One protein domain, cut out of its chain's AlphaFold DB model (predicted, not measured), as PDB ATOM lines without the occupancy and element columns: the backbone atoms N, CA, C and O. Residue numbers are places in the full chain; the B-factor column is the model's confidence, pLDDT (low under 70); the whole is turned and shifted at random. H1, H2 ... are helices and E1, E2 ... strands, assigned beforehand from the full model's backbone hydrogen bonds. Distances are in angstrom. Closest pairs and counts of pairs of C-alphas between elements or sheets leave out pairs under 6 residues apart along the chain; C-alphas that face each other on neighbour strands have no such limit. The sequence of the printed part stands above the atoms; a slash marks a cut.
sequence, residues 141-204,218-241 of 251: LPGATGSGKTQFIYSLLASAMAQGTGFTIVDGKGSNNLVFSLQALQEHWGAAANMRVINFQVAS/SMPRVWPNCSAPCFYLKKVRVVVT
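Overview. This is residues 141 to 204 and 218 to 241 of the 251 residues of the protein "Type IV secretion protein DotL" of Acetobacter orientalis (UniProt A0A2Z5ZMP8). A small three-stranded sheet, E1, E3, E2, has helix H2 packed over one face and running along its strands, while a longer helix, H1, runs beside H2 at a shallow tilt, out toward the E1 side. The unnamed stretch of residues 218 to 235 swings wide past the E2 edge before E3 enters between E1 and E2, and residues 142 to 148 stick out before H1. The printed part has 88 residues, with two named helices and three named strands in the order H1, E1, H2, E2, E3. The sheet is antiparallel throughout, and the class is mixed, helices and strands, with under half of the residues in named elements. The whole is compact, with a radius of gyration of the C-alphas of 13.2 A and spans of 37 by 37 by 22 A.

Along the chain. In the sheet, E1 is residues 168 to 171, 10.1 A long, E3 is residues 236 to 240, 12.9 A, and E2 is residues 195 to 197, 6.5 A. E3 ends with C-alpha 240 at (-18.345, -3.670, 16.952). H2 is residues 177 to 188, 16.7 A long, beginning with C-alpha 177 at (-15.323, -11.134, 1.428). H1 is residues 149 to 162, 20.0 A long, beginning with C-alpha 149 at (-8.883, -20.439, 10.115).

Arrangement. E3 is the inner strand. It is antiparallel to E1 at 160 degrees, with N 238 and O 169 within hydrogen-bond range at 3.2 A. It is antiparallel to E2 at 167 degrees, with N 196 and O 239 within hydrogen-bond range at 3.1 A. The edge strands E1 and E2 are apart. E1, H2 and E2 form a split strand-helix-strand unit, two strands running the same way with a helix between them along the chain and E3 between them in the sheet; its crossover is right-handed. H2 on one face of the sheet makes two layers, a sheet and a helix layer. Its height over the sheet is 10.1 A, and it lies over E3, running along the strands at 5 degrees to E3 on the local plane. The closest C-alphas of H2 and E2, those of Gln 183 and Met 195, are 7.3 A apart. H1 and H2 only just touch, with 3 pairs of C-alphas within 8 A, made on H2 by residues 182 to 186 alone; the closest C-alphas, those of Ala 158 and Leu 185, are 7.3 A apart. They run the same way at a shallow tilt of 24 degrees. H1 only grazes the sheet, with its residues 150 to 161. In H1 and H2 every O i to N i+4 pair is within hydrogen-bond range.

Size, cuts and confidence. The two C-alphas farthest apart, those of Gln 163 and Ser 204, are 39.0 A apart. Residues 205 to 217 are not printed, and C-alphas 204 and 218 are 14.1 A apart across this cut, which falls in the link from E2 to E3. Mean pLDDT of the printed part is 70.1; it is under 70 at residue 174, residues 202 to 204 and residues 218 to 241, and E3 has a mean of 42.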
ATOM      1  N   LEU A 141      -3.995 -19.264  16.898       89.44
ATOM      2  CA  LEU A 141      -4.568 -20.230  15.961       89.44
ATOM      3  C   LEU A 141      -3.593 -20.493  14.801       89.44
ATOM      4  O   LEU A 141      -3.636 -19.786  13.782       89.44
ATOM      5  N   PRO A 142      -2.700 -21.491  14.920       88.38
ATOM      6  CA  PRO A 142      -1.819 -21.869  13.827       88.38
ATOM      7  C   PRO A 142      -2.610 -22.549  12.699       88.38
ATOM      8  O   PRO A 142      -3.651 -23.170  12.900       88.38
ATOM      9  N   GLY A 143      -2.113 -22.434  11.470       86.44
ATOM     10  CA  GLY A 143      -2.677 -23.160  10.330       86.44
ATOM     11  C   GLY A 143      -2.174 -22.642   8.989       86.44
ATOM     12  O   GLY A 143      -1.727 -21.501   8.887       86.44
ATOM     13  N   ALA A 144      -2.267 -23.456   7.943       85.81
ATOM     14  CA  ALA A 144      -1.945 -23.047   6.577       85.81
ATOM     15  C   ALA A 144      -3.111 -22.280   5.918       85.81
ATOM     16  O   ALA A 144      -4.213 -22.167   6.468       85.81
ATOM     17  N   THR A 145      -2.892 -21.727   4.726       83.06
ATOM     18  CA  THR A 145      -3.995 -21.253   3.880       83.06
ATOM     19  C   THR A 145      -4.904 -22.435   3.519       83.06
ATOM     20  O   THR A 145      -4.438 -23.519   3.200       83.06
ATOM     21  N   GLY A 146      -6.224 -22.251   3.632       82.75
ATOM     22  CA  GLY A 146      -7.198 -23.322   3.374       82.75
ATOM     23  C   GLY A 146      -7.458 -24.280   4.543       82.75
ATOM     24  O   GLY A 146      -8.352 -25.114   4.439       82.75
ATOM     25  N   SER A 147      -6.777 -24.138   5.689       83.31
ATOM     26  CA  SER A 147      -7.028 -25.022   6.840       83.31
ATOM     27  C   SER A 147      -8.399 -24.811   7.498       83.31
ATOM     28  O   SER A 147      -8.899 -25.720   8.153       83.31
ATOM     29  N   GLY A 148      -9.022 -23.645   7.284       86.19
ATOM     30  CA  GLY A 148     -10.316 -23.271   7.872       86.19
ATOM     31  C   GLY A 148     -10.248 -22.143   8.905       86.19
ATOM     32  O   GLY A 148     -11.279 -21.791   9.466       86.19
ATOM     33  N   LYS A 149      -9.077 -21.518   9.119       89.88
ATOM     34  CA  LYS A 149      -8.883 -20.439  10.115       89.88
ATOM     35  C   LYS A 149      -9.942 -19.339  10.064       89.88
ATOM     36  O   LYS A 149     -10.443 -18.927  11.097       89.88
ATOM     37  N   THR A 150     -10.298 -18.870   8.868       87.56
ATOM     38  CA  THR A 150     -11.295 -17.803   8.709       87.56
ATOM     39  C   THR A 150     -12.676 -18.225   9.211       87.56
ATOM     40  O   THR A 150     -13.331 -17.442   9.885       87.56
ATOM     41  N   GLN A 151     -13.093 -19.467   8.944       88.69
ATOM     42  CA  GLN A 151     -14.383 -19.984   9.413       88.69
ATOM     43  C   GLN A 151     -14.401 -20.153  10.933       88.69
ATOM     44  O   GLN A 151     -15.382 -19.805  11.579       88.69
ATOM     45  N   PHE A 152     -13.284 -20.599  11.511       90.31
ATOM     46  CA  PHE A 152     -13.128 -20.669  12.962       90.31
ATOM     47  C   PHE A 152     -13.156 -19.282  13.626       90.31
ATOM     48  O   PHE A 152     -13.742 -19.096  14.687       90.31
ATOM     49  N   ILE A 153     -12.564 -18.267  12.992       90.06
ATOM     50  CA  ILE A 153     -12.677 -16.890  13.486       90.06
ATOM     51  C   ILE A 153     -14.143 -16.442  13.447       90.06
ATOM     52  O   ILE A 153     -14.617 -15.867  14.419       90.06
ATOM     53  N   TYR A 154     -14.890 -16.739  12.381       89.38
ATOM     54  CA  TYR A 154     -16.314 -16.402  12.325       89.38
ATOM     55  C   TYR A 154     -17.144 -17.100  13.404       89.38
ATOM     56  O   TYR A 154     -18.008 -16.447  13.983       89.38
ATOM     57  N   SER A 155     -16.877 -18.370  13.728       90.81
ATOM     58  CA  SER A 155     -17.580 -19.053  14.826       90.81
ATOM     59  C   SER A 155     -17.263 -18.432  16.188       90.81
ATOM     60  O   SER A 155     -18.157 -18.279  17.025       90.81
ATOM     61  N   LEU A 156     -16.019 -17.991  16.397       90.44
ATOM     62  CA  LEU A 156     -15.643 -17.266  17.608       90.44
ATOM     63  C   LEU A 156     -16.360 -15.909  17.695       90.44
ATOM     64  O   LEU A 156     -16.904 -15.561  18.738       90.44
ATOM     65  N   LEU A 157     -16.424 -15.163  16.589       89.38
ATOM     66  CA  LEU A 157     -17.147 -13.890  16.527       89.38
ATOM     67  C   LEU A 157     -18.659 -14.067  16.711       89.38
ATOM     68  O   LEU A 157     -19.289 -13.249  17.374       89.38
ATOM     69  N   ALA A 158     -19.240 -15.147  16.189       89.62
ATOM     70  CA  ALA A 158     -20.634 -15.499  16.438       89.62
ATOM     71  C   ALA A 158     -20.893 -15.746  17.935       89.62
ATOM     72  O   ALA A 158     -21.883 -15.260  18.475       89.62
ATOM     73  N   SER A 159     -19.972 -16.428  18.627       89.38
ATOM     74  CA  SER A 159     -20.040 -16.605  20.085       89.38
ATOM     75  C   SER A 159     -19.938 -15.271  20.833       89.38
ATOM     76  O   SER A 159     -20.693 -15.038  21.775       89.38
ATOM     77  N   ALA A 160     -19.074 -14.361  20.368       88.25
ATOM     78  CA  ALA A 160     -18.969 -13.005  20.910       88.25
ATOM     79  C   ALA A 160     -20.299 -12.233  20.779       88.25
ATOM     80  O   ALA A 160     -20.760 -11.613  21.741       88.25
ATOM     81  N   MET A 161     -20.939 -12.318  19.607       86.38
ATOM     82  CA  MET A 161     -22.232 -11.682  19.327       86.38
ATOM     83  C   MET A 161     -23.369 -12.288  20.152       86.38
ATOM     84  O   MET A 161     -24.214 -11.550  20.653       86.38
ATOM     85  N   ALA A 162     -23.369 -13.609  20.355       86.69
ATOM     86  CA  ALA A 162     -24.349 -14.295  21.194       86.69
ATOM     87  C   ALA A 162     -24.289 -13.845  22.664       86.69
ATOM     88  O   ALA A 162     -25.318 -13.775  23.329       86.69
ATOM     89  N   GLN A 163     -23.101 -13.484  23.155       85.44
ATOM     90  CA  GLN A 163     -22.923 -12.893  24.485       85.44
ATOM     91  C   GLN A 163     -23.241 -11.386  24.523       85.44
ATOM     92  O   GLN A 163     -23.191 -10.775  25.589       85.44
ATOM     93  N   GLY A 164     -23.542 -10.763  23.378       83.94
ATOM     94  CA  GLY A 164     -23.751  -9.321  23.278       83.94
ATOM     95  C   GLY A 164     -22.463  -8.517  23.463       83.94
ATOM     96  O   GLY A 164     -22.521  -7.381  23.925       83.94
ATOM     97  N   THR A 165     -21.304  -9.099  23.146       82.06
ATOM     98  CA  THR A 165     -19.993  -8.440  23.256       82.06
ATOM     99  C   THR A 165     -19.563  -7.805  21.933       82.06
ATOM    100  O   THR A 165     -20.038  -8.160  20.855       82.06
ATOM    101  N   GLY A 166     -18.657  -6.832  22.018       84.00
ATOM    102  CA  GLY A 166     -18.016  -6.232  20.852       84.00
ATOM    103  C   GLY A 166     -16.749  -6.973  20.430       84.00
ATOM    104  O   GLY A 166     -16.084  -7.597  21.254       84.00
ATOM    105  N   PHE A 167     -16.360  -6.860  19.159       85.69
ATOM    106  CA  PHE A 167     -15.099  -7.415  18.667       85.69
ATOM    107  C   PHE A 167     -14.366  -6.453  17.738       85.69
ATOM    108  O   PHE A 167     -14.956  -5.557  17.133       85.69
ATOM    109  N   THR A 168     -13.051  -6.653  17.635       88.56
ATOM    110  CA  THR A 168     -12.206  -5.996  16.643       88.56
ATOM    111  C   THR A 168     -11.421  -7.025  15.852       88.56
ATOM    112  O   THR A 168     -10.628  -7.766  16.422       88.56
ATOM    113  N   ILE A 169     -11.617  -7.051  14.535       87.38
ATOM    114  CA  ILE A 169     -10.834  -7.897  13.626       87.38
ATOM    115  C   ILE A 169      -9.900  -7.035  12.788       87.38
ATOM    116  O   ILE A 169     -10.276  -5.938  12.376       87.38
ATOM    117  N   VAL A 170      -8.693  -7.553  12.556       87.31
ATOM    118  CA  VAL A 170      -7.679  -6.975  11.674       87.31
ATOM    119  C   VAL A 170      -7.276  -8.043  10.666       87.31
ATOM    120  O   VAL A 170      -6.642  -9.030  11.032       87.31
ATOM    121  N   ASP A 171      -7.642  -7.858   9.395       84.50
ATOM    122  CA  ASP A 171      -7.260  -8.786   8.325       84.50
ATOM    123  C   ASP A 171      -6.080  -8.248   7.509       84.50
ATOM    124  O   ASP A 171      -6.126  -7.170   6.911       84.50
ATOM    125  N   GLY A 172      -4.999  -9.027   7.490       79.81
ATOM    126  CA  GLY A 172      -3.808  -8.756   6.696       79.81
ATOM    127  C   GLY A 172      -3.812  -9.391   5.312       79.81
ATOM    128  O   GLY A 172      -2.969  -8.996   4.506       79.81
ATOM    129  N   LYS A 173      -4.728 -10.333   5.040       79.38
ATOM    130  CA  LYS A 173      -4.885 -10.988   3.735       79.38
ATOM    131  C   LYS A 173      -5.549 -10.056   2.724       79.38
ATOM    132  O   LYS A 173      -5.254 -10.146   1.537       79.38
ATOM    133  N   GLY A 174      -6.404  -9.148   3.202       65.38
ATOM    134  CA  GLY A 174      -6.985  -8.103   2.372       65.38
ATOM    135  C   GLY A 174      -8.056  -8.638   1.422       65.38
ATOM    136  O   GLY A 174      -8.076  -8.303   0.240       65.38
ATOM    137  N   SER A 175      -8.917  -9.525   1.918       71.44
ATOM    138  CA  SER A 175     -10.054 -10.013   1.135       71.44
ATOM    139  C   SER A 175     -11.321  -9.224   1.462       71.44
ATOM    140  O   SER A 175     -11.721  -9.152   2.622       71.44
ATOM    141  N   ASN A 176     -12.006  -8.697   0.443       75.25
ATOM    142  CA  ASN A 176     -13.265  -7.960   0.635       75.25
ATOM    143  C   ASN A 176     -14.404  -8.846   1.174       75.25
ATOM    144  O   ASN A 176     -15.323  -8.349   1.819       75.25
ATOM    145  N   ASN A 177     -14.325 -10.165   0.963       80.88
ATOM    146  CA  ASN A 177     -15.323 -11.134   1.428       80.88
ATOM    147  C   ASN A 177     -15.491 -11.145   2.951       80.88
ATOM    148  O   ASN A 177     -16.574 -11.470   3.440       80.88
ATOM    149  N   LEU A 178     -14.444 -10.779   3.699       82.81
ATOM    150  CA  LEU A 178     -14.502 -10.703   5.155       82.81
ATOM    151  C   LEU A 178     -15.575  -9.714   5.614       82.81
ATOM    152  O   LEU A 178     -16.405 -10.043   6.455       82.81
ATOM    153  N   VAL A 179     -15.585  -8.518   5.025       82.56
ATOM    154  CA  VAL A 179     -16.500  -7.444   5.420       82.56
ATOM    155  C   VAL A 179     -17.946  -7.838   5.136       82.56
ATOM    156  O   VAL A 179     -18.786  -7.701   6.016       82.56
ATOM    157  N   PHE A 180     -18.227  -8.404   3.960       84.88
ATOM    158  CA  PHE A 180     -19.575  -8.875   3.627       84.88
ATOM    159  C   PHE A 180     -20.050  -9.994   4.559       84.88
ATOM    160  O   PHE A 180     -21.194  -9.983   4.999       84.88
ATOM    161  N   SER A 181     -19.160 -10.927   4.913       86.31
ATOM    162  CA  SER A 181     -19.493 -12.019   5.842       86.31
ATOM    163  C   SER A 181     -19.811 -11.485   7.241       86.31
ATOM    164  O   SER A 181     -20.757 -11.939   7.876       86.31
ATOM    165  N   LEU A 182     -19.047 -10.500   7.720       86.56
ATOM    166  CA  LEU A 182     -19.273  -9.874   9.023       86.56
ATOM    167  C   LEU A 182     -20.525  -8.999   9.045       86.56
ATOM    168  O   LEU A 182     -21.199  -8.952  10.068       86.56
ATOM    169  N   GLN A 183     -20.842  -8.327   7.940       84.94
ATOM    170  CA  GLN A 183     -22.085  -7.575   7.817       84.94
ATOM    171  C   GLN A 183     -23.291  -8.520   7.885       84.94
ATOM    172  O   GLN A 183     -24.179  -8.301   8.701       84.94
ATOM    173  N   ALA A 184     -23.274  -9.614   7.116       88.19
ATOM    174  CA  ALA A 184     -24.321 -10.634   7.168       88.19
ATOM    175  C   ALA A 184     -24.447 -11.259   8.569       88.19
ATOM    176  O   ALA A 184     -25.554 -11.478   9.058       88.19
ATOM    177  N   LEU A 185     -23.314 -11.496   9.246       86.56
ATOM    178  CA  LEU A 185     -23.301 -11.930  10.641       86.56
ATOM    179  C   LEU A 185     -24.013 -10.897  11.523       86.56
ATOM    180  O   LEU A 185     -24.936 -11.242  12.236       86.56
ATOM    181  N   GLN A 186     -23.658  -9.617  11.463       85.44
ATOM    182  CA  GLN A 186     -24.291  -8.610  12.319       85.44
ATOM    183  C   GLN A 186     -25.773  -8.386  12.020       85.44
ATOM    184  O   GLN A 186     -26.543  -8.166  12.952       85.44
ATOM    185  N   GLU A 187     -26.180  -8.467  10.755       86.38
ATOM    186  CA  GLU A 187     -27.590  -8.432  10.358       86.38
ATOM    187  C   GLU A 187     -28.373  -9.582  11.005       86.38
ATOM    188  O   GLU A 187     -29.473  -9.353  11.505       86.38
ATOM    189  N   HIS A 188     -27.782 -10.778  11.110       86.88
ATOM    190  CA  HIS A 188     -28.411 -11.918  11.783       86.88
ATOM    191  C   HIS A 188     -28.711 -11.664  13.271       86.88
ATOM    192  O   HIS A 188     -29.749 -12.093  13.765       86.88
ATOM    193  N   TRP A 189     -27.846 -10.927  13.978       83.00
ATOM    194  CA  TRP A 189     -28.065 -10.525  15.380       83.00
ATOM    195  C   TRP A 189     -28.755  -9.154  15.525       83.00
ATOM    196  O   TRP A 189     -28.859  -8.638  16.636       83.00
ATOM    197  N   GLY A 190     -29.207  -8.531  14.430       83.19
ATOM    198  CA  GLY A 190     -29.848  -7.209  14.462       83.19
ATOM    199  C   GLY A 190     -28.915  -6.054  14.857       83.19
ATOM    200  O   GLY A 190     -29.379  -4.983  15.239       83.19
ATOM    201  N   ALA A 191     -27.598  -6.249  14.764       77.25
ATOM    202  CA  ALA A 191     -26.573  -5.311  15.227       77.25
ATOM    203  C   ALA A 191     -25.836  -4.593  14.081       77.25
ATOM    204  O   ALA A 191     -24.758  -4.044  14.294       77.25
ATOM    205  N   ALA A 192     -26.405  -4.577  12.871       76.94
ATOM    206  CA  ALA A 192     -25.762  -4.039  11.667       76.94
ATOM    207  C   ALA A 192     -25.309  -2.568  11.797       76.94
ATOM    208  O   ALA A 192     -24.302  -2.174  11.212       76.94
ATOM    209  N   ALA A 193     -26.015  -1.762  12.601       78.25
ATOM    210  CA  ALA A 193     -25.668  -0.360  12.853       78.25
ATOM    211  C   ALA A 193     -24.373  -0.176  13.672       78.25
ATOM    212  O   ALA A 193     -23.805   0.916  13.684       78.25
ATOM    213  N   ASN A 194     -23.886  -1.230  14.335       78.81
ATOM    214  CA  ASN A 194     -22.690  -1.178  15.176       78.81
ATOM    215  C   ASN A 194     -21.411  -1.542  14.398       78.81
ATOM    216  O   ASN A 194     -20.340  -1.619  14.997       78.81
ATOM    217  N   MET A 195     -21.492  -1.776  13.080       80.88
ATOM    218  CA  MET A 195     -20.333  -2.094  12.248       80.88
ATOM    219  C   MET A 195     -19.585  -0.837  11.817       80.88
ATOM    220  O   MET A 195     -20.115   0.003  11.088       80.88
ATOM    221  N   ARG A 196     -18.290  -0.760  12.126       83.50
ATOM    222  CA  ARG A 196     -17.409   0.243  11.513       83.50
ATOM    223  C   ARG A 196     -16.274  -0.404  10.753       83.50
ATOM    224  O   ARG A 196     -15.426  -1.015  11.379       83.50
ATOM    225  N   VAL A 197     -16.196  -0.184   9.442       81.94
ATOM    226  CA  VAL A 197     -15.128  -0.711   8.575       81.94
ATOM    227  C   VAL A 197     -14.142   0.393   8.213       81.94
ATOM    228  O   VAL A 197     -14.552   1.473   7.786       81.94
ATOM    229  N   ILE A 198     -12.844   0.116   8.346       83.06
ATOM    230  CA  ILE A 198     -11.773   1.000   7.868       83.06
ATOM    231  C   ILE A 198     -10.994   0.287   6.769       83.06
ATOM    232  O   ILE A 198     -10.238  -0.637   7.057       83.06
ATOM    233  N   ASN A 199     -11.147   0.712   5.515       80.50
ATOM    234  CA  ASN A 199     -10.446   0.090   4.394       80.50
ATOM    235  C   ASN A 199      -9.085   0.761   4.127       80.50
ATOM    236  O   ASN A 199      -9.025   1.946   3.802       80.50
ATOM    237  N   PHE A 200      -8.001  -0.017   4.215       78.12
ATOM    238  CA  PHE A 200      -6.629   0.433   3.933       78.12
ATOM    239  C   PHE A 200      -6.083  -0.043   2.576       78.12
ATOM    240  O   PHE A 200      -4.934   0.251   2.260       78.12
ATOM    241  N   GLN A 201      -6.860  -0.790   1.785       71.81
ATOM    242  CA  GLN A 201      -6.415  -1.313   0.484       71.81
ATOM    243  C   GLN A 201      -6.589  -0.325  -0.671       71.81
ATOM    244  O   GLN A 201      -6.080  -0.559  -1.763       71.81
ATOM    245  N   VAL A 202      -7.319   0.769  -0.456       66.62
ATOM    246  CA  VAL A 202      -7.476   1.814  -1.466       66.62
ATOM    247  C   VAL A 202      -6.147   2.537  -1.672       66.62
ATOM    248  O   VAL A 202      -5.632   3.172  -0.751       66.62
ATOM    249  N   ALA A 203      -5.600   2.419  -2.883       53.88
ATOM    250  CA  ALA A 203      -4.374   3.084  -3.296       53.88
ATOM    251  C   ALA A 203      -4.486   4.611  -3.144       53.88
ATOM    252  O   ALA A 203      -5.537   5.211  -3.388       53.88
ATOM    253  N   SER A 204      -3.381   5.245  -2.756       52.88
ATOM    254  CA  SER A 204      -3.184   6.685  -2.915       52.88
ATOM    255  C   SER A 204      -3.031   6.983  -4.411       52.88
ATOM    256  O   SER A 204      -1.926   6.886  -4.930       52.88
ATOM    257  N   SER A 218     -17.215   2.239  -4.227       50.09
ATOM    258  CA  SER A 218     -16.241   1.305  -3.691       50.09
ATOM    259  C   SER A 218     -16.237   1.511  -2.178       50.09
ATOM    260  O   SER A 218     -16.443   2.639  -1.722       50.09
ATOM    261  N   MET A 219     -16.116   0.413  -1.415       45.19
ATOM    262  CA  MET A 219     -16.326   0.408   0.040       45.19
ATOM    263  C   MET A 219     -15.806   1.703   0.673       45.19
ATOM    264  O   MET A 219     -14.603   1.979   0.562       45.19
ATOM    265  N   PRO A 220     -16.683   2.516   1.285       43.72
ATOM    266  CA  PRO A 220     -16.282   3.812   1.790       43.72
ATOM    267  C   PRO A 220     -15.176   3.627   2.828       43.72
ATOM    268  O   PRO A 220     -15.164   2.669   3.602       43.72
ATOM    269  N   ARG A 221     -14.216   4.559   2.828       48.06
ATOM    270  CA  ARG A 221     -13.042   4.539   3.720       48.06
ATOM    271  C   ARG A 221     -13.446   4.411   5.198       48.06
ATOM    272  O   ARG A 221     -12.687   3.853   5.985       48.06
ATOM    273  N   VAL A 222     -14.630   4.934   5.530       43.03
ATOM    274  CA  VAL A 222     -15.350   4.853   6.805       43.03
ATOM    275  C   VAL A 222     -16.851   4.927   6.487       43.03
ATOM    276  O   VAL A 222     -17.248   5.801   5.718       43.03
ATOM    277  N   TRP A 223     -17.684   4.060   7.068       43.59
ATOM    278  CA  TRP A 223     -19.142   4.256   7.085       43.59
ATOM    279  C   TRP A 223     -19.502   5.301   8.156       43.59
ATOM    280  O   TRP A 223     -19.160   5.095   9.324       43.59
ATOM    281  N   PRO A 224     -20.145   6.429   7.803       33.28
ATOM    282  CA  PRO A 224     -20.540   7.442   8.769       33.28
ATOM    283  C   PRO A 224     -21.958   7.141   9.261       33.28
ATOM    284  O   PRO A 224     -22.921   7.585   8.653       33.28
ATOM    285  N   ASN A 225     -22.089   6.346  10.322       32.72
ATOM    286  CA  ASN A 225     -23.262   6.361  11.207       32.72
ATOM    287  C   ASN A 225     -22.979   5.524  12.461       32.72
ATOM    288  O   ASN A 225     -23.402   4.381  12.570       32.72
ATOM    289  N   CYS A 226     -22.217   6.078  13.406       31.98
ATOM    290  CA  CYS A 226     -22.236   5.601  14.789       31.98
ATOM    291  C   CYS A 226     -21.691   6.695  15.720       31.98
ATOM    292  O   CYS A 226     -20.577   7.189  15.524       31.98
ATOM    293  N   SER A 227     -22.494   7.103  16.699       30.45
ATOM    294  CA  SER A 227     -22.139   8.030  17.774       30.45
ATOM    295  C   SER A 227     -21.405   7.282  18.904       30.45
ATOM    296  O   SER A 227     -21.887   6.255  19.364       30.45
ATOM    297  N   ALA A 228     -20.280   7.847  19.378       26.12
ATOM    298  CA  ALA A 228     -19.407   7.425  20.504       26.12
ATOM    299  C   ALA A 228     -18.118   6.620  20.137       26.12
ATOM    300  O   ALA A 228     -18.016   6.072  19.040       26.12
ATOM    301  N   PRO A 229     -17.043   6.693  20.963       28.88
ATOM    302  CA  PRO A 229     -15.734   7.193  20.528       28.88
ATOM    303  C   PRO A 229     -14.765   6.159  19.929       28.88
ATOM    304  O   PRO A 229     -14.835   4.951  20.120       28.88
ATOM    305  N   CYS A 230     -13.822   6.726  19.181       28.73
ATOM    306  CA  CYS A 230     -12.848   6.142  18.266       28.73
ATOM    307  C   CYS A 230     -11.498   5.861  18.960       28.73
ATOM    308  O   CYS A 230     -11.052   6.707  19.723       28.73
ATOM    309  N   PHE A 231     -10.780   4.783  18.608       23.92
ATOM    310  CA  PHE A 231      -9.312   4.721  18.762       23.92
ATOM    311  C   PHE A 231      -8.637   3.993  17.584       23.92
ATOM    312  O   PHE A 231      -9.226   3.110  16.961       23.92
ATOM    313  N   TYR A 232      -7.415   4.432  17.264       25.48
ATOM    314  CA  TYR A 232      -6.658   4.264  16.011       25.48
ATOM    315  C   TYR A 232      -5.611   3.129  16.059       25.48
ATOM    316  O   TYR A 232      -4.964   2.963  17.084       25.48
ATOM    317  N   LEU A 233      -5.424   2.409  14.932       23.23
ATOM    318  CA  LEU A 233      -4.151   2.000  14.270       23.23
ATOM    319  C   LEU A 233      -4.251   0.680  13.457       23.23
ATOM    320  O   LEU A 233      -4.721  -0.332  13.972       23.23
ATOM    321  N   LYS A 234      -3.775   0.794  12.196       24.92
ATOM    322  CA  LYS A 234      -3.330  -0.132  11.110       24.92
ATOM    323  C   LYS A 234      -4.067  -1.458  10.786       24.92
ATOM    324  O   LYS A 234      -4.162  -2.350  11.615       24.92
ATOM    325  N   LYS A 235      -4.365  -1.620   9.477       30.53
ATOM    326  CA  LYS A 235      -5.030  -2.749   8.769       30.53
ATOM    327  C   LYS A 235      -6.481  -2.978   9.205       30.53
ATOM    328  O   LYS A 235      -6.859  -2.591  10.300       30.53
ATOM    329  N   VAL A 236      -7.313  -3.451   8.269       35.44
ATOM    330  CA  VAL A 236      -8.773  -3.232   8.258       35.44
ATOM    331  C   VAL A 236      -9.387  -3.535   9.610       35.44
ATOM    332  O   VAL A 236      -9.458  -4.695   9.982       35.44
ATOM    333  N   ARG A 237      -9.792  -2.487  10.333       35.91
ATOM    334  CA  ARG A 237     -10.385  -2.596  11.661       35.91
ATOM    335  C   ARG A 237     -11.895  -2.636  11.484       35.91
ATOM    336  O   ARG A 237     -12.450  -1.648  11.002       35.91
ATOM    337  N   VAL A 238     -12.534  -3.746  11.857       46.34
ATOM    338  CA  VAL A 238     -13.986  -3.762  12.093       46.34
ATOM    339  C   VAL A 238     -14.224  -3.672  13.582       46.34
ATOM    340  O   VAL A 238     -13.932  -4.644  14.258       46.34
ATOM    341  N   VAL A 239     -14.682  -2.524  14.086       45.62
ATOM    342  CA  VAL A 239     -15.064  -2.371  15.501       45.62
ATOM    343  C   VAL A 239     -16.560  -2.600  15.609       45.62
ATOM    344  O   VAL A 239     -17.313  -1.980  14.860       45.62
ATOM    345  N   VAL A 240     -16.956  -3.470  16.535       48.66
ATOM    346  CA  VAL A 240     -18.345  -3.670  16.952       48.66
ATOM    347  C   VAL A 240     -18.455  -3.273  18.410       48.66
ATOM    348  O   VAL A 240     -17.680  -3.758  19.232       48.66
ATOM    349  N   THR A 241     -19.383  -2.383  18.734       37.78
ATOM    350  CA  THR A 241     -19.689  -1.984  20.110       37.78
ATOM    351  C   THR A 241     -20.914  -2.743  20.625       37.78
ATOM    352  O   THR A 241     -21.890  -2.902  19.888       37.78
TER     353      THR A 241